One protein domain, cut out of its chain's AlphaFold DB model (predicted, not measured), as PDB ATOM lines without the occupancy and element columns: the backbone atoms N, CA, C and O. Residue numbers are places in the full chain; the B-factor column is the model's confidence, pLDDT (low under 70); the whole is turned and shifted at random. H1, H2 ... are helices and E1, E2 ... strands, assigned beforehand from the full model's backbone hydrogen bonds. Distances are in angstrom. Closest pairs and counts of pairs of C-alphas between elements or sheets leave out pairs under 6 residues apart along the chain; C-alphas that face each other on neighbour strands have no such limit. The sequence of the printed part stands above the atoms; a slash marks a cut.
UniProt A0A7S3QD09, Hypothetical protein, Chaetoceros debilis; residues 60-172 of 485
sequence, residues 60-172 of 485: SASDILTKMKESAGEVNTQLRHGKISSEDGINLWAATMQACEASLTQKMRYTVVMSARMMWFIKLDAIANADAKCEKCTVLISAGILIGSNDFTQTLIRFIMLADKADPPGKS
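Overview. This is residues 60 to 172 of the 485 residues of the protein "Hypothetical protein" of Chaetoceros debilis (UniProt A0A7S3QD09). A narrow sheet of three strands is covered by helix H2 on one face and by the shorter helix H3 on the other, and the long hairpin E2 and E3 runs past the ends of both helices. H1 and H2 meet near their ends as a V, and residues 60 to 70, of which 61 to 70 belong to H1, stick out. The printed part has 113 residues, with three named helices and three named strands in the order H1 H2 E1 E2 E3 H3; the sheet runs E1 E2 E3, antiparallel, and the class is mixed, helices and strands. It is only just compact, close to loose, with a radius of gyration of the C-alphas of 15.7 A, and its outline is flat, 47 by 46 by 23 A.

Arrangement. E1, residues 110 to 114, E2, residues 118 to 129, and E3, residues 132 to 141, form a meander, each strand the antiparallel neighbour of the one before. E1 and E2 are a hairpin at 159 degrees, with N 111 and O 122 within hydrogen-bond range at 2.8 A. E2 and E3 are a hairpin at 164 degrees, with N 125 and O 138 at 2.8 A and N 127 and O 136 at 3.1 A. Residues 118 to 119 of E2 also pair, antiparallel, with residues 145 to 146. H2, residues 86 to 106, is on the sheet at a height of 9.0 A, over E1 and E2; the C-alphas of Thr 96 and Val 113, its closest to E1, are 6.0 A apart. On the local plane it stands at 29 degrees to E2, only just along the strands. H3, residues 152 to 163, is on the opposite face at a height of 10.1 A, over E1 and E2, and runs along the strands, at 13 degrees to E1 on the local plane. Its closest C-alpha pair with E1 is Tyr 110 and Ala 163, 5.9 A. These make three layers, helices on both faces of a sheet. H1, residues 61 to 81, is not on the sheet. With residues 76 to 79 alone it only just touches H2, with 3 pairs of C-alphas within 8 A, the closest being those of Leu 79 and Gly 89 at 6.4 A. They run opposite ways at a steep tilt of 57 degrees. H2 and H3 are apart. Every O i to N i+4 pair is within hydrogen-bond range in H1, H2 and H3.

Along the chain. E2 is 35.3 A long, from C-alpha 118 at (-16.511, -12.740, -39.182), and E3 is 26.0 A; E1 is 13.5 A. H1 begins at C-alpha 61 (4.668, 3.771, -23.236) and is 30.5 A long, H2 29.9 A. H3 is 16.4 A and ends at C-alpha 163 (-5.457, -5.451, -53.014).

Size, cuts and confidence. The C-alphas farthest apart, those of Ala 61 and Ser 172, are 47.7 A apart. The printed part has no cut, and no link is long. The mean pLDDT of the printed part is 71.8, and it is under 70 at residues 60 to 72, 75, 126 to 137, 162 and 165 to 172.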
ATOM      1  N   SER A  60       5.081   8.067 -25.330       58.28
ATOM      2  CA  SER A  60       5.159   7.514 -23.979       58.28
ATOM      3  C   SER A  60       4.547   6.108 -23.981       58.28
ATOM      4  O   SER A  60       3.523   5.868 -24.624       58.28
ATOM      5  N   ALA A  61       5.170   5.148 -23.294       57.31
ATOM      6  CA  ALA A  61       4.668   3.771 -23.236       57.31
ATOM      7  C   ALA A  61       3.202   3.700 -22.749       57.31
ATOM      8  O   ALA A  61       2.461   2.793 -23.132       57.31
ATOM      9  N   SER A  62       2.754   4.697 -21.972       69.69
ATOM     10  CA  SER A  62       1.355   4.851 -21.566       69.69
ATOM     11  C   SER A  62       0.404   5.168 -22.721       69.69
ATOM     12  O   SER A  62      -0.723   4.675 -22.711       69.69
ATOM     13  N   ASP A  63       0.828   5.934 -23.729       65.69
ATOM     14  CA  ASP A  63      -0.017   6.261 -24.887       65.69
ATOM     15  C   ASP A  63      -0.251   5.030 -25.767       65.69
ATOM     16  O   ASP A  63      -1.364   4.800 -26.246       65.69
ATOM     17  N   ILE A  64       0.785   4.202 -25.946       57.28
ATOM     18  CA  ILE A  64       0.690   2.939 -26.691       57.28
ATOM     19  C   ILE A  64      -0.249   1.980 -25.959       57.28
ATOM     20  O   ILE A  64      -1.194   1.467 -26.556       57.28
ATOM     21  N   LEU A  65      -0.047   1.796 -24.651       59.03
ATOM     22  CA  LEU A  65      -0.889   0.926 -23.832       59.03
ATOM     23  C   LEU A  65      -2.362   1.367 -23.840       59.03
ATOM     24  O   LEU A  65      -3.261   0.527 -23.889       59.03
ATOM     25  N   THR A  66      -2.615   2.676 -23.815       69.56
ATOM     26  CA  THR A  66      -3.976   3.234 -23.855       69.56
ATOM     27  C   THR A  66      -4.649   2.926 -25.191       69.56
ATOM     28  O   THR A  66      -5.738   2.354 -25.199       69.56
ATOM     29  N   LYS A  67      -3.966   3.169 -26.317       65.62
ATOM     30  CA  LYS A  67      -4.478   2.836 -27.660       65.62
ATOM     31  C   LYS A  67      -4.721   1.341 -27.855       65.62
ATOM     32  O   LYS A  67      -5.687   0.950 -28.508       65.62
ATOM     33  N   MET A  68      -3.872   0.493 -27.274       58.62
ATOM     34  CA  MET A  68      -4.064  -0.960 -27.309       58.62
ATOM     35  C   MET A  68      -5.309  -1.381 -26.525       58.62
ATOM     36  O   MET A  68      -6.081  -2.204 -27.011       58.62
ATOM     37  N   LYS A  69      -5.552  -0.788 -25.348       67.62
ATOM     38  CA  LYS A  69      -6.769  -1.042 -24.560       67.62
ATOM     39  C   LYS A  69      -8.035  -0.569 -25.276       67.62
ATOM     40  O   LYS A  69      -9.035  -1.283 -25.249       67.62
ATOM     41  N   GLU A  70      -7.990   0.593 -25.924       69.88
ATOM     42  CA  GLU A  70      -9.095   1.110 -26.743       69.88
ATOM     43  C   GLU A  70      -9.400   0.168 -27.916       69.88
ATOM     44  O   GLU A  70     -10.541  -0.267 -28.071       69.88
ATOM     45  N   SER A  71      -8.365  -0.249 -28.654       61.66
ATOM     46  CA  SER A  71      -8.495  -1.189 -29.779       61.66
ATOM     47  C   SER A  71      -9.053  -2.544 -29.325       61.66
ATOM     48  O   SER A  71      -9.962  -3.089 -29.947       61.66
ATOM     49  N   ALA A  72      -8.570  -3.075 -28.196       64.62
ATOM     50  CA  ALA A  72      -9.084  -4.318 -27.620       64.62
ATOM     51  C   ALA A  72     -10.555  -4.193 -27.179       64.62
ATOM     52  O   ALA A  72     -11.330  -5.141 -27.313       64.62
ATOM     53  N   GLY A  73     -10.960  -3.026 -26.667       71.06
ATOM     54  CA  GLY A  73     -12.352  -2.727 -26.329       71.06
ATOM     55  C   GLY A  73     -13.269  -2.726 -27.554       71.06
ATOM     56  O   GLY A  73     -14.362  -3.302 -27.511       71.06
ATOM     57  N   GLU A  74     -12.811  -2.137 -28.656       70.88
ATOM     58  CA  GLU A  74     -13.543  -2.115 -29.923       70.88
ATOM     59  C   GLU A  74     -13.674  -3.519 -30.528       70.88
ATOM     60  O   GLU A  74     -14.790  -3.949 -30.833       70.88
ATOM     61  N   VAL A  75     -12.577  -4.281 -30.589       67.19
ATOM     62  CA  VAL A  75     -12.589  -5.681 -31.053       67.19
ATOM     63  C   VAL A  75     -13.556  -6.519 -30.217       67.19
ATOM     64  O   VAL A  75     -14.404  -7.212 -30.771       67.19
ATOM     65  N   ASN A  76     -13.519  -6.409 -28.887       70.38
ATOM     66  CA  ASN A  76     -14.434  -7.150 -28.013       70.38
ATOM     67  C   ASN A  76     -15.910  -6.771 -28.251       70.38
ATOM     68  O   ASN A  76     -16.794  -7.627 -28.213       70.38
ATOM     69  N   THR A  77     -16.189  -5.501 -28.546       76.88
ATOM     70  CA  THR A  77     -17.543  -5.045 -28.896       76.88
ATOM     71  C   THR A  77     -18.013  -5.671 -30.212       76.88
ATOM     72  O   THR A  77     -19.142  -6.161 -30.288       76.88
ATOM     73  N   GLN A  78     -17.139  -5.736 -31.221       73.31
ATOM     74  CA  GLN A  78     -17.437  -6.373 -32.507       73.31
ATOM     75  C   GLN A  78     -17.634  -7.891 -32.373       73.31
ATOM     76  O   GLN A  78     -18.602  -8.429 -32.912       73.31
ATOM     77  N   LEU A  79     -16.784  -8.573 -31.597       74.31
ATOM     78  CA  LEU A  79     -16.907 -10.009 -31.320       74.31
ATOM     79  C   LEU A  79     -18.245 -10.337 -30.640       74.31
ATOM     80  O   LEU A  79     -18.943 -11.265 -31.052       74.31
ATOM     81  N   ARG A  80     -18.655  -9.528 -29.651       78.00
ATOM     82  CA  ARG A  80     -19.967  -9.663 -28.996       78.00
ATOM     83  C   ARG A  80     -21.118  -9.459 -29.974       78.00
ATOM     84  O   ARG A  80     -22.061 -10.249 -29.963       78.00
ATOM     85  N   HIS A  81     -21.043  -8.434 -30.824       78.06
ATOM     86  CA  HIS A  81     -22.066  -8.180 -31.839       78.06
ATOM     87  C   HIS A  81     -22.190  -9.354 -32.823       78.06
ATOM     88  O   HIS A  81     -23.298  -9.765 -33.163       78.06
ATOM     89  N   GLY A  82     -21.062  -9.960 -33.201       74.44
ATOM     90  CA  GLY A  82     -21.022 -11.144 -34.058       74.44
ATOM     91  C   GLY A  82     -21.365 -12.469 -33.382       74.44
ATOM     92  O   GLY A  82     -21.290 -13.512 -34.035       74.44
ATOM     93  N   LYS A  83     -21.737 -12.457 -32.091       83.69
ATOM     94  CA  LYS A  83     -21.962 -13.667 -31.280       83.69
ATOM     95  C   LYS A  83     -20.785 -14.644 -31.382       83.69
ATOM     96  O   LYS A  83     -20.983 -15.853 -31.532       83.69
ATOM     97  N   ILE A  84     -19.570 -14.103 -31.368       77.31
ATOM     98  CA  ILE A  84     -18.326 -14.866 -31.381       77.31
ATOM     99  C   ILE A  84     -17.949 -15.151 -29.931       77.31
ATOM    100  O   ILE A  84     -18.024 -14.260 -29.078       77.31
ATOM    101  N   SER A  85     -17.610 -16.406 -29.636       79.38
ATOM    102  CA  SER A  85     -17.180 -16.792 -28.294       79.38
ATOM    103  C   SER A  85     -15.859 -16.096 -27.938       79.38
ATOM    104  O   SER A  85     -15.112 -15.653 -28.812       79.38
ATOM    105  N   SER A  86     -15.543 -15.977 -26.648       76.06
ATOM    106  CA  SER A  86     -14.253 -15.415 -26.229       76.06
ATOM    107  C   SER A  86     -13.067 -16.235 -26.743       76.06
ATOM    108  O   SER A  86     -12.032 -15.662 -27.062       76.06
ATOM    109  N   GLU A  87     -13.228 -17.555 -26.850       76.44
ATOM    110  CA  GLU A  87     -12.213 -18.475 -27.373       76.44
ATOM    111  C   GLU A  87     -11.979 -18.258 -28.873       76.44
ATOM    112  O   GLU A  87     -10.848 -18.010 -29.289       76.44
ATOM    113  N   ASP A  88     -13.049 -18.212 -29.669       71.31
ATOM    114  CA  ASP A  88     -12.965 -17.883 -31.097       71.31
ATOM    115  C   ASP A  88     -12.377 -16.485 -31.321       71.31
ATOM    116  O   ASP A  88     -11.624 -16.265 -32.267       71.31
ATOM    117  N   GLY A  89     -12.692 -15.537 -30.435       76.00
ATOM    118  CA  GLY A  89     -12.126 -14.192 -30.452       76.00
ATOM    119  C   GLY A  89     -10.611 -14.174 -30.246       76.00
ATOM    120  O   GLY A  89      -9.906 -13.462 -30.961       76.00
ATOM    121  N   ILE A  90     -10.105 -14.978 -29.305       74.81
ATOM    122  CA  ILE A  90      -8.662 -15.145 -29.067       74.81
ATOM    123  C   ILE A  90      -8.000 -15.794 -30.283       74.81
ATOM    124  O   ILE A  90      -6.981 -15.291 -30.754       74.81
ATOM    125  N   ASN A  91      -8.600 -16.853 -30.833       74.50
ATOM    126  CA  ASN A  91      -8.083 -17.533 -32.022       74.50
ATOM    127  C   ASN A  91      -8.030 -16.589 -33.231       74.50
ATOM    128  O   ASN A  91      -7.034 -16.550 -33.954       74.50
ATOM    129  N   LEU A  92      -9.063 -15.765 -33.417       75.62
ATOM    130  CA  LEU A  92      -9.119 -14.798 -34.507       75.62
ATOM    131  C   LEU A  92      -8.085 -13.676 -34.330       75.62
ATOM    132  O   LEU A  92      -7.471 -13.229 -35.301       75.62
ATOM    133  N   TRP A  93      -7.839 -13.245 -33.092       77.38
ATOM    134  CA  TRP A  93      -6.776 -12.288 -32.790       77.38
ATOM    135  C   TRP A  93      -5.380 -12.881 -33.016       77.38
ATOM    136  O   TRP A  93      -4.533 -12.234 -33.632       77.38
ATOM    137  N   ALA A  94      -5.144 -14.125 -32.594       76.56
ATOM    138  CA  ALA A  94      -3.892 -14.831 -32.857       76.56
ATOM    139  C   ALA A  94      -3.637 -14.965 -34.368       76.56
ATOM    140  O   ALA A  94      -2.557 -14.605 -34.840       76.56
ATOM    141  N   ALA A  95      -4.658 -15.354 -35.140       76.69
ATOM    142  CA  ALA A  95      -4.599 -15.392 -36.602       76.69
ATOM    143  C   ALA A  95      -4.311 -14.007 -37.211       76.69
ATOM    144  O   ALA A  95      -3.553 -13.893 -38.170       76.69
ATOM    145  N   THR A  96      -4.853 -12.936 -36.621       77.69
ATOM    146  CA  THR A  96      -4.562 -11.543 -37.006       77.69
ATOM    147  C   THR A  96      -3.093 -11.197 -36.798       77.69
ATOM    148  O   THR A  96      -2.475 -10.625 -37.694       77.69
ATOM    149  N   MET A  97      -2.503 -11.574 -35.664       80.12
ATOM    150  CA  MET A  97      -1.082 -11.322 -35.403       80.12
ATOM    151  C   MET A  97      -0.178 -12.132 -36.343       80.12
ATOM    152  O   MET A  97       0.756 -11.567 -36.913       80.12
ATOM    153  N   GLN A  98      -0.502 -13.406 -36.584       78.38
ATOM    154  CA  GLN A  98       0.213 -14.256 -37.545       78.38
ATOM    155  C   GLN A  98       0.131 -13.698 -38.973       78.38
ATOM    156  O   GLN A  98       1.134 -13.627 -39.680       78.38
ATOM    157  N   ALA A  99      -1.046 -13.226 -39.388       75.75
ATOM    158  CA  ALA A  99      -1.237 -12.570 -40.676       75.75
ATOM    159  C   ALA A  99      -0.407 -11.283 -40.805       75.75
ATOM    160  O   ALA A  99       0.176 -11.031 -41.861       75.75
ATOM    161  N   CYS A 100      -0.309 -10.482 -39.738       75.19
ATOM    162  CA  CYS A 100       0.555  -9.298 -39.712       75.19
ATOM    163  C   CYS A 100       2.036  -9.671 -39.878       75.19
ATOM    164  O   CYS A 100       2.746  -9.040 -40.663       75.19
ATOM    165  N   GLU A 101       2.503 -10.702 -39.171       76.94
ATOM    166  CA  GLU A 101       3.879 -11.199 -39.268       76.94
ATOM    167  C   GLU A 101       4.198 -11.743 -40.669       76.94
ATOM    168  O   GLU A 101       5.217 -11.377 -41.266       76.94
ATOM    169  N   ALA A 102       3.301 -12.557 -41.233       72.62
ATOM    170  CA  ALA A 102       3.428 -13.069 -42.592       72.62
ATOM    171  C   ALA A 102       3.448 -11.922 -43.615       72.62
ATOM    172  O   ALA A 102       4.298 -11.910 -44.505       72.62
ATOM    173  N   SER A 103       2.585 -10.914 -43.440       73.88
ATOM    174  CA  SER A 103       2.541  -9.722 -44.297       73.88
ATOM    175  C   SER A 103       3.863  -8.961 -44.292       73.88
ATOM    176  O   SER A 103       4.376  -8.595 -45.352       73.88
ATOM    177  N   LEU A 104       4.442  -8.755 -43.107       73.19
ATOM    178  CA  LEU A 104       5.739  -8.100 -42.933       73.19
ATOM    179  C   LEU A 104       6.866  -8.892 -43.600       73.19
ATOM    180  O   LEU A 104       7.682  -8.319 -44.323       73.19
ATOM    181  N   THR A 105       6.891 -10.206 -43.381       74.31
ATOM    182  CA  THR A 105       7.954 -11.096 -43.865       74.31
ATOM    183  C   THR A 105       7.908 -11.260 -45.384       74.31
ATOM    184  O   THR A 105       8.935 -11.176 -46.056       74.31
ATOM    185  N   GLN A 106       6.710 -11.432 -45.944       77.00
ATOM    186  CA  GLN A 106       6.488 -11.667 -47.375       77.00
ATOM    187  C   GLN A 106       6.273 -10.373 -48.174       77.00
ATOM    188  O   GLN A 106       6.060 -10.419 -49.383       77.00
ATOM    189  N   LYS A 107       6.330  -9.207 -47.516       75.75
ATOM    190  CA  LYS A 107       6.036  -7.889 -48.106       75.75
ATOM    191  C   LYS A 107       4.641  -7.815 -48.748       75.75
ATOM    192  O   LYS A 107       4.440  -7.081 -49.720       75.75
ATOM    193  N   MET A 108       3.668  -8.547 -48.202       75.75
ATOM    194  CA  MET A 108       2.274  -8.445 -48.630       75.75
ATOM    195  C   MET A 108       1.648  -7.186 -48.031       75.75
ATOM    196  O   MET A 108       1.725  -6.939 -46.831       75.75
ATOM    197  N   ARG A 109       1.021  -6.368 -48.879       77.50
ATOM    198  CA  ARG A 109       0.358  -5.126 -48.441       77.50
ATOM    199  C   ARG A 109      -1.030  -5.357 -47.858       77.50
ATOM    200  O   ARG A 109      -1.544  -4.487 -47.164       77.50
ATOM    201  N   TYR A 110      -1.641  -6.494 -48.165       80.00
ATOM    202  CA  TYR A 110      -3.021  -6.799 -47.830       80.00
ATOM    203  C   TYR A 110      -3.124  -8.258 -47.406       80.00
ATOM    204  O   TYR A 110      -2.500  -9.127 -48.012       80.00
ATOM    205  N   THR A 111      -3.897  -8.536 -46.365       84.44
ATOM    206  CA  THR A 111      -4.198  -9.893 -45.905       84.44
ATOM    207  C   THR A 111      -5.606  -9.932 -45.332       84.44
ATOM    208  O   THR A 111      -6.134  -8.921 -44.871       84.44
ATOM    209  N   VAL A 112      -6.235 -11.100 -45.398       83.94
ATOM    210  CA  VAL A 112      -7.565 -11.345 -44.843       83.94
ATOM    211  C   VAL A 112      -7.426 -12.327 -43.698       83.94
ATOM    212  O   VAL A 112      -6.706 -13.318 -43.814       83.94
ATOM    213  N   VAL A 113      -8.138 -12.062 -42.611       84.75
ATOM    214  CA  VAL A 113      -8.295 -13.011 -41.512       84.75
ATOM    215  C   VAL A 113      -9.770 -13.299 -41.348       84.75
ATOM    216  O   VAL A 113     -10.585 -12.382 -41.269       84.75
ATOM    217  N   MET A 114     -10.129 -14.578 -41.344       84.06
ATOM    218  CA  MET A 114     -11.522 -15.000 -41.314       84.06
ATOM    219  C   MET A 114     -11.760 -16.108 -40.295       84.06
ATOM    220  O   MET A 114     -10.950 -17.015 -40.137       84.06
ATOM    221  N   SER A 115     -12.906 -16.024 -39.630       81.75
ATOM    222  CA  SER A 115     -13.540 -17.114 -38.882       81.75
ATOM    223  C   SER A 115     -14.754 -17.622 -39.661       81.75
ATOM    224  O   SER A 115     -15.094 -17.081 -40.709       81.75
ATOM    225  N   ALA A 116     -15.485 -18.591 -39.107       72.94
ATOM    226  CA  ALA A 116     -16.773 -19.021 -39.654       72.94
ATOM    227  C   ALA A 116     -17.846 -17.909 -39.688       72.94
ATOM    228  O   ALA A 116     -18.829 -18.037 -40.414       72.94
ATOM    229  N   ARG A 117     -17.704 -16.836 -38.892       77.25
ATOM    230  CA  ARG A 117     -18.750 -15.808 -38.721       77.25
ATOM    231  C   ARG A 117     -18.314 -14.391 -39.047       77.25
ATOM    232  O   ARG A 117     -19.170 -13.560 -39.325       77.25
ATOM    233  N   MET A 118     -17.022 -14.096 -39.008       83.38
ATOM    234  CA  MET A 118     -16.511 -12.740 -39.182       83.38
ATOM    235  C   MET A 118     -15.211 -12.723 -39.970       83.38
ATOM    236  O   MET A 118     -14.378 -13.617 -39.831       83.38
ATOM    237  N   MET A 119     -15.058 -11.679 -40.775       83.75
ATOM    238  CA  MET A 119     -13.893 -11.403 -41.599       83.75
ATOM    239  C   MET A 119     -13.313 -10.033 -41.242       83.75
ATOM    240  O   MET A 119     -14.052  -9.053 -41.129       83.75
ATOM    241  N   TRP A 120     -11.992  -9.973 -41.099       83.88
ATOM    242  CA  TRP A 120     -11.207  -8.753 -40.952       83.88
ATOM    243  C   TRP A 120     -10.262  -8.585 -42.135       83.88
ATOM    244  O   TRP A 120      -9.650  -9.542 -42.617       83.88
ATOM    245  N   PHE A 121     -10.113  -7.339 -42.564       82.38
ATOM    246  CA  PHE A 121      -9.154  -6.941 -43.577       82.38
ATOM    247  C   PHE A 121      -7.969  -6.262 -42.914       82.38
ATOM    248  O   PHE A 121      -8.135  -5.311 -42.151       82.38
ATOM    249  N   ILE A 122      -6.773  -6.735 -43.230       80.44
ATOM    250  CA  ILE A 122      -5.521  -6.201 -42.713       80.44
ATOM    251  C   ILE A 122      -4.789  -5.543 -43.876       80.44
ATOM    252  O   ILE A 122      -4.513  -6.182 -44.892       80.44
ATOM    253  N   LYS A 123      -4.469  -4.258 -43.736       80.25
ATOM    254  CA  LYS A 123      -3.597  -3.520 -44.650       80.25
ATOM    255  C   LYS A 123      -2.299  -3.177 -43.929       80.25
ATOM    256  O   LYS A 123      -2.310  -2.556 -42.868       80.25
ATOM    257  N   LEU A 124      -1.186  -3.540 -44.549       76.19
ATOM    258  CA  LEU A 124       0.153  -3.160 -44.134       76.19
ATOM    259  C   LEU A 124       0.605  -1.947 -44.954       76.19
ATOM    260  O   LEU A 124       0.842  -2.046 -46.160       76.19
ATOM    261  N   ASP A 125       0.718  -0.796 -44.297       75.00
ATOM    262  CA  ASP A 125       1.233   0.434 -44.892       75.00
ATOM    263  C   ASP A 125       2.668   0.673 -44.409       75.00
ATOM    264  O   ASP A 125       2.914   1.171 -43.305       75.00
ATOM    265  N   ALA A 126       3.626   0.227 -45.220       69.25
ATOM    266  CA  ALA A 126       5.049   0.425 -44.994       69.25
ATOM    267  C   ALA A 126       5.523   1.602 -45.856       69.25
ATOM    268  O   ALA A 126       5.687   1.462 -47.071       69.25
ATOM    269  N   ILE A 127       5.739   2.761 -45.229       65.31
ATOM    270  CA  ILE A 127       6.313   3.925 -45.908       65.31
ATOM    271  C   ILE A 127       7.828   3.710 -45.957       65.31
ATOM    272  O   ILE A 127       8.529   3.862 -44.956       65.31
ATOM    273  N   ALA A 128       8.322   3.304 -47.125       56.78
ATOM    274  CA  ALA A 128       9.749   3.261 -47.411       56.78
ATOM    275  C   ALA A 128      10.162   4.598 -48.037       56.78
ATOM    276  O   ALA A 128       9.679   4.944 -49.115       56.78
ATOM    277  N   ASN A 129      11.040   5.348 -47.368       52.56
ATOM    278  CA  ASN A 129      11.700   6.498 -47.981       52.56
ATOM    279  C   ASN A 129      12.787   5.988 -48.936       52.56
ATOM    280  O   ASN A 129      13.475   5.016 -48.624       52.56
ATOM    281  N   ALA A 130      12.928   6.634 -50.099       52.09
ATOM    282  CA  ALA A 130      13.802   6.186 -51.190       52.09
ATOM    283  C   ALA A 130      15.264   5.954 -50.759       52.09
ATOM    284  O   ALA A 130      15.929   5.092 -51.326       52.09
ATOM    285  N   ASP A 131      15.711   6.642 -49.703       60.47
ATOM    286  CA  ASP A 131      17.096   6.608 -49.227       60.47
ATOM    287  C   ASP A 131      17.284   5.982 -47.829       60.47
ATOM    288  O   ASP A 131      18.410   5.939 -47.328       60.47
ATOM    289  N   ALA A 132      16.238   5.463 -47.166       47.31
ATOM    290  CA  ALA A 132      16.389   4.914 -45.813       47.31
ATOM    291  C   ALA A 132      15.383   3.811 -45.445       47.31
ATOM    292  O   ALA A 132      14.222   3.809 -45.849       47.31
ATOM    293  N   LYS A 133      15.876   2.878 -44.614       56.75
ATOM    294  CA  LYS A 133      15.137   1.828 -43.890       56.75
ATOM    295  C   LYS A 133      13.724   2.283 -43.513       56.75
ATOM    296  O   LYS A 133      13.573   3.366 -42.969       56.75
ATOM    297  N   CYS A 134      12.738   1.412 -43.751       53.09
ATOM    298  CA  CYS A 134      11.322   1.580 -43.406       53.09
ATOM    299  C   CYS A 134      11.139   2.349 -42.079       53.09
ATOM    300  O   CYS A 134      11.321   1.775 -41.005       53.09
ATOM    301  N   GLU A 135      10.838   3.650 -42.156       58.44
ATOM    302  CA  GLU A 135      10.753   4.522 -40.972       58.44
ATOM    303  C   GLU A 135       9.476   4.257 -40.181       58.44
ATOM    304  O   GLU A 135       9.427   4.463 -38.968       58.44
ATOM    305  N   LYS A 136       8.425   3.788 -40.860       68.94
ATOM    306  CA  LYS A 136       7.130   3.570 -40.234       68.94
ATOM    307  C   LYS A 136       6.367   2.452 -40.923       68.94
ATOM    308  O   LYS A 136       6.035   2.537 -42.105       68.94
ATOM    309  N   CYS A 137       6.046   1.429 -40.141       67.00
ATOM    310  CA  CYS A 137       5.112   0.388 -40.526       67.00
ATOM    311  C   CYS A 137       3.801   0.589 -39.770       67.00
ATOM    312  O   CYS A 137       3.779   0.552 -38.539       67.00
ATOM    313  N   THR A 138       2.715   0.806 -40.505       72.94
ATOM    314  CA  THR A 138       1.372   0.955 -39.943       72.94
ATOM    315  C   THR A 138       0.543  -0.264 -40.319       72.94
ATOM    316  O   THR A 138       0.390  -0.570 -41.498       72.94
ATOM    317  N   VAL A 139       0.003  -0.958 -39.318       71.50
ATOM    318  CA  VAL A 139      -0.992  -2.015 -39.521       71.50
ATOM    319  C   VAL A 139      -2.370  -1.385 -39.363       71.50
ATOM    320  O   VAL A 139      -2.663  -0.782 -38.331       71.50
ATOM    321  N   LEU A 140      -3.203  -1.509 -40.389       72.56
ATOM    322  CA  LEU A 140      -4.591  -1.066 -40.381       72.56
ATOM    323  C   LEU A 140      -5.483  -2.303 -40.415       72.56
ATOM    324  O   LEU A 140      -5.397  -3.096 -41.351       72.56
ATOM    325  N   ILE A 141      -6.331  -2.459 -39.404       75.00
ATOM    326  CA  ILE A 141      -7.307  -3.548 -39.316       75.00
ATOM    327  C   ILE A 141      -8.686  -2.928 -39.531       75.00
ATOM    328  O   ILE A 141      -9.022  -1.925 -38.897       75.00
ATOM    329  N   SER A 142      -9.468  -3.474 -40.458       77.69
ATOM    330  CA  SER A 142     -10.832  -3.010 -40.695       77.69
ATOM    331  C   SER A 142     -11.755  -3.357 -39.530       77.69
ATOM    332  O   SER A 142     -11.493  -4.274 -38.753       77.69
ATOM    333  N   ALA A 143     -12.918  -2.707 -39.487       75.56
ATOM    334  CA  ALA A 143     -14.042  -3.260 -38.744       75.56
ATOM    335  C   ALA A 143     -14.375  -4.674 -39.257       75.56
ATOM    336  O   ALA A 143     -14.218  -4.974 -40.447       75.56
ATOM    337  N   GLY A 144     -14.806  -5.539 -38.345       77.69
ATOM    338  CA  GLY A 144     -15.236  -6.894 -38.650       77.69
ATOM    339  C   GLY A 144     -16.521  -6.921 -39.444       77.69
ATOM    340  O   GLY A 144     -17.481  -6.221 -39.126       77.69
ATOM    341  N   ILE A 145     -16.540  -7.775 -40.460       83.25
ATOM    342  CA  ILE A 145     -17.701  -7.968 -41.320       83.25
ATOM    343  C   ILE A 145     -18.266  -9.346 -41.075       83.25
ATOM    344  O   ILE A 145     -17.550 -10.343 -41.156       83.25
ATOM    345  N   LEU A 146     -19.562  -9.398 -40.790       81.25
ATOM    346  CA  LEU A 146     -20.263 -10.654 -40.583       81.25
ATOM    347  C   LEU A 146     -20.414 -11.396 -41.908       81.25
ATOM    348  O   LEU A 146     -20.947 -10.852 -42.879       81.25
ATOM    349  N   ILE A 147     -19.968 -12.648 -41.930       79.88
ATOM    350  CA  ILE A 147     -20.133 -13.535 -43.079       79.88
ATOM    351  C   ILE A 147     -21.628 -13.808 -43.255       79.88
ATOM    352  O   ILE A 147     -22.320 -14.178 -42.310       79.88
ATOM    353  N   GLY A 148     -22.126 -13.579 -44.470       78.44
ATOM    354  CA  GLY A 148     -23.550 -13.686 -44.795       78.44
ATOM    355  C   GLY A 148     -24.369 -12.417 -44.536       78.44
ATOM    356  O   GLY A 148     -25.557 -12.409 -44.843       78.44
ATOM    357  N   SER A 149     -23.768 -11.336 -44.023       84.00
ATOM    358  CA  SER A 149     -24.434 -10.026 -44.031       84.00
ATOM    359  C   SER A 149     -24.638  -9.518 -45.464       84.00
ATOM    360  O   SER A 149     -23.861  -9.848 -46.361       84.00
ATOM    361  N   ASN A 150     -25.659  -8.681 -45.680       80.56
ATOM    362  CA  ASN A 150     -25.994  -8.146 -47.008       80.56
ATOM    363  C   ASN A 150     -24.815  -7.410 -47.679       80.56
ATOM    364  O   ASN A 150     -24.687  -7.431 -48.902       80.56
ATOM    365  N   ASP A 151     -23.919  -6.820 -46.881       77.75
ATOM    366  CA  ASP A 151     -22.763  -6.055 -47.361       77.75
ATOM    367  C   ASP A 151     -21.471  -6.883 -47.451       77.75
ATOM    368  O   ASP A 151     -20.441  -6.383 -47.920       77.75
ATOM    369  N   PHE A 152     -21.498  -8.153 -47.024       81.88
ATOM    370  CA  PHE A 152     -20.312  -9.008 -46.964       81.88
ATOM    371  C   PHE A 152     -19.638  -9.143 -48.329       81.88
ATOM    372  O   PHE A 152     -18.462  -8.815 -48.486       81.88
ATOM    373  N   THR A 153     -20.398  -9.578 -49.336       77.50
ATOM    374  CA  THR A 153     -19.862  -9.823 -50.679       77.50
ATOM    375  C   THR A 153     -19.348  -8.537 -51.323       77.50
ATOM    376  O   THR A 153     -18.269  -8.544 -51.909       77.50
ATOM    377  N   GLN A 154     -20.060  -7.416 -51.163       75.56
ATOM    378  CA  GLN A 154     -19.601  -6.130 -51.693       75.56
ATOM    379  C   GLN A 154     -18.285  -5.691 -51.067       75.56
ATOM    380  O   GLN A 154     -17.398  -5.197 -51.766       75.56
ATOM    381  N   THR A 155     -18.157  -5.846 -49.750       77.75
ATOM    382  CA  THR A 155     -16.961  -5.382 -49.055       77.75
ATOM    383  C   THR A 155     -15.763  -6.274 -49.360       77.75
ATOM    384  O   THR A 155     -14.668  -5.755 -49.571       77.75
ATOM    385  N   LEU A 156     -15.982  -7.584 -49.504       79.75
ATOM    386  CA  LEU A 156     -14.962  -8.518 -49.976       79.75
ATOM    387  C   LEU A 156     -14.479  -8.174 -51.392       79.75
ATOM    388  O   LEU A 156     -13.275  -8.067 -51.606       79.75
ATOM    389  N   ILE A 157     -15.391  -7.931 -52.339       75.44
ATOM    390  CA  ILE A 157     -15.024  -7.537 -53.711       75.44
ATOM    391  C   ILE A 157     -14.220  -6.231 -53.700       75.44
ATOM    392  O   ILE A 157     -13.154  -6.162 -54.308       75.44
ATOM    393  N   ARG A 158     -14.678  -5.207 -52.963       72.94
ATOM    394  CA  ARG A 158     -13.944  -3.934 -52.834       72.94
ATOM    395  C   ARG A 158     -12.536  -4.143 -52.282       72.94
ATOM    396  O   ARG A 158     -11.606  -3.498 -52.759       72.94
ATOM    397  N   PHE A 159     -12.375  -5.029 -51.305       76.50
ATOM    398  CA  PHE A 159     -11.063  -5.343 -50.753       76.50
ATOM    399  C   PHE A 159     -10.158  -6.053 -51.763       76.50
ATOM    400  O   PHE A 159      -9.015  -5.637 -51.923       76.50
ATOM    401  N   ILE A 160     -10.660  -7.074 -52.467       76.06
ATOM    402  CA  ILE A 160      -9.893  -7.790 -53.504       76.06
ATOM    403  C   ILE A 160      -9.390  -6.799 -54.560       76.06
ATOM    404  O   ILE A 160      -8.217  -6.818 -54.917       76.06
ATOM    405  N   MET A 161     -10.243  -5.868 -54.986       70.81
ATOM    406  CA  MET A 161      -9.868  -4.847 -55.966       70.81
ATOM    407  C   MET A 161      -8.823  -3.860 -55.431       70.81
ATOM    408  O   MET A 161      -7.850  -3.565 -56.123       70.81
ATOM    409  N   LEU A 162      -8.969  -3.398 -54.181       68.69
ATOM    410  CA  LEU A 162      -7.950  -2.577 -53.513       68.69
ATOM    411  C   LEU A 162      -6.606  -3.309 -53.391       68.69
ATOM    412  O   LEU A 162      -5.549  -2.681 -53.515       68.69
ATOM    413  N   ALA A 163      -6.643  -4.620 -53.144       71.25
ATOM    414  CA  ALA A 163      -5.457  -5.451 -53.014       71.25
ATOM    415  C   ALA A 163      -4.733  -5.656 -54.351       71.25
ATOM    416  O   ALA A 163      -3.504  -5.566 -54.396       71.25
ATOM    417  N   ASP A 164      -5.487  -5.844 -55.435       73.50
ATOM    418  CA  ASP A 164      -4.963  -6.045 -56.793       73.50
ATOM    419  C   ASP A 164      -4.476  -4.740 -57.456       73.50
ATOM    420  O   ASP A 164      -3.939  -4.747 -58.561       73.50
ATOM    421  N   LYS A 165      -4.633  -3.593 -56.773       66.88
ATOM    422  CA  LYS A 165      -4.408  -2.244 -57.329       66.88
ATOM    423  C   LYS A 165      -5.244  -1.974 -58.588       66.88
ATOM    424  O   LYS A 165      -4.893  -1.093 -59.371       66.88
ATOM    425  N   ALA A 166      -6.327  -2.721 -58.781       48.94
ATOM    426  CA  ALA A 166      -7.288  -2.459 -59.833       48.94
ATOM    427  C   ALA A 166      -8.059  -1.181 -59.484       48.94
ATOM    428  O   ALA A 166      -8.375  -0.938 -58.313       48.94
ATOM    429  N   ASP A 167      -8.371  -0.365 -60.490       45.41
ATOM    430  CA  ASP A 167      -9.244   0.784 -60.278       45.41
ATOM    431  C   ASP A 167     -10.565   0.302 -59.663       45.41
ATOM    432  O   ASP A 167     -11.143  -0.683 -60.141       45.41
ATOM    433  N   PRO A 168     -11.061   0.952 -58.592       50.84
ATOM    434  CA  PRO A 168     -12.326   0.568 -57.997       50.84
ATOM    435  C   PRO A 168     -13.408   0.628 -59.078       50.84
ATOM    436  O   PRO A 168     -13.441   1.571 -59.877       50.84
ATOM    437  N   PRO A 169     -14.311  -0.361 -59.121       54.41
ATOM    438  CA  PRO A 169     -15.258  -0.448 -60.203       54.41
ATOM    439  C   PRO A 169     -16.177   0.767 -60.108       54.41
ATOM    440  O   PRO A 169     -16.621   1.149 -59.018       54.41
ATOM    441  N   GLY A 170     -16.451   1.398 -61.250       56.44
ATOM    442  CA  GLY A 170     -17.319   2.568 -61.294       56.44
ATOM    443  C   GLY A 170     -18.651   2.301 -60.583       56.44
ATOM    444  O   GLY A 170     -19.151   1.174 -60.559       56.44
ATOM    445  N   LYS A 171     -19.270   3.346 -60.016       52.25
ATOM    446  CA  LYS A 171     -20.579   3.239 -59.336       52.25
ATOM    447  C   LYS A 171     -21.639   2.528 -60.192       52.25
ATOM    448  O   LYS A 171     -22.524   1.886 -59.639       52.25
ATOM    449  N   SER A 172     -21.540   2.619 -61.520       55.19
ATOM    450  CA  SER A 172     -22.388   1.906 -62.481       55.19
ATOM    451  C   SER A 172     -22.200   0.388 -62.451       55.19
ATOM    452  O   SER A 172     -23.195  -0.328 -62.481       55.19
TER     453      SER A 172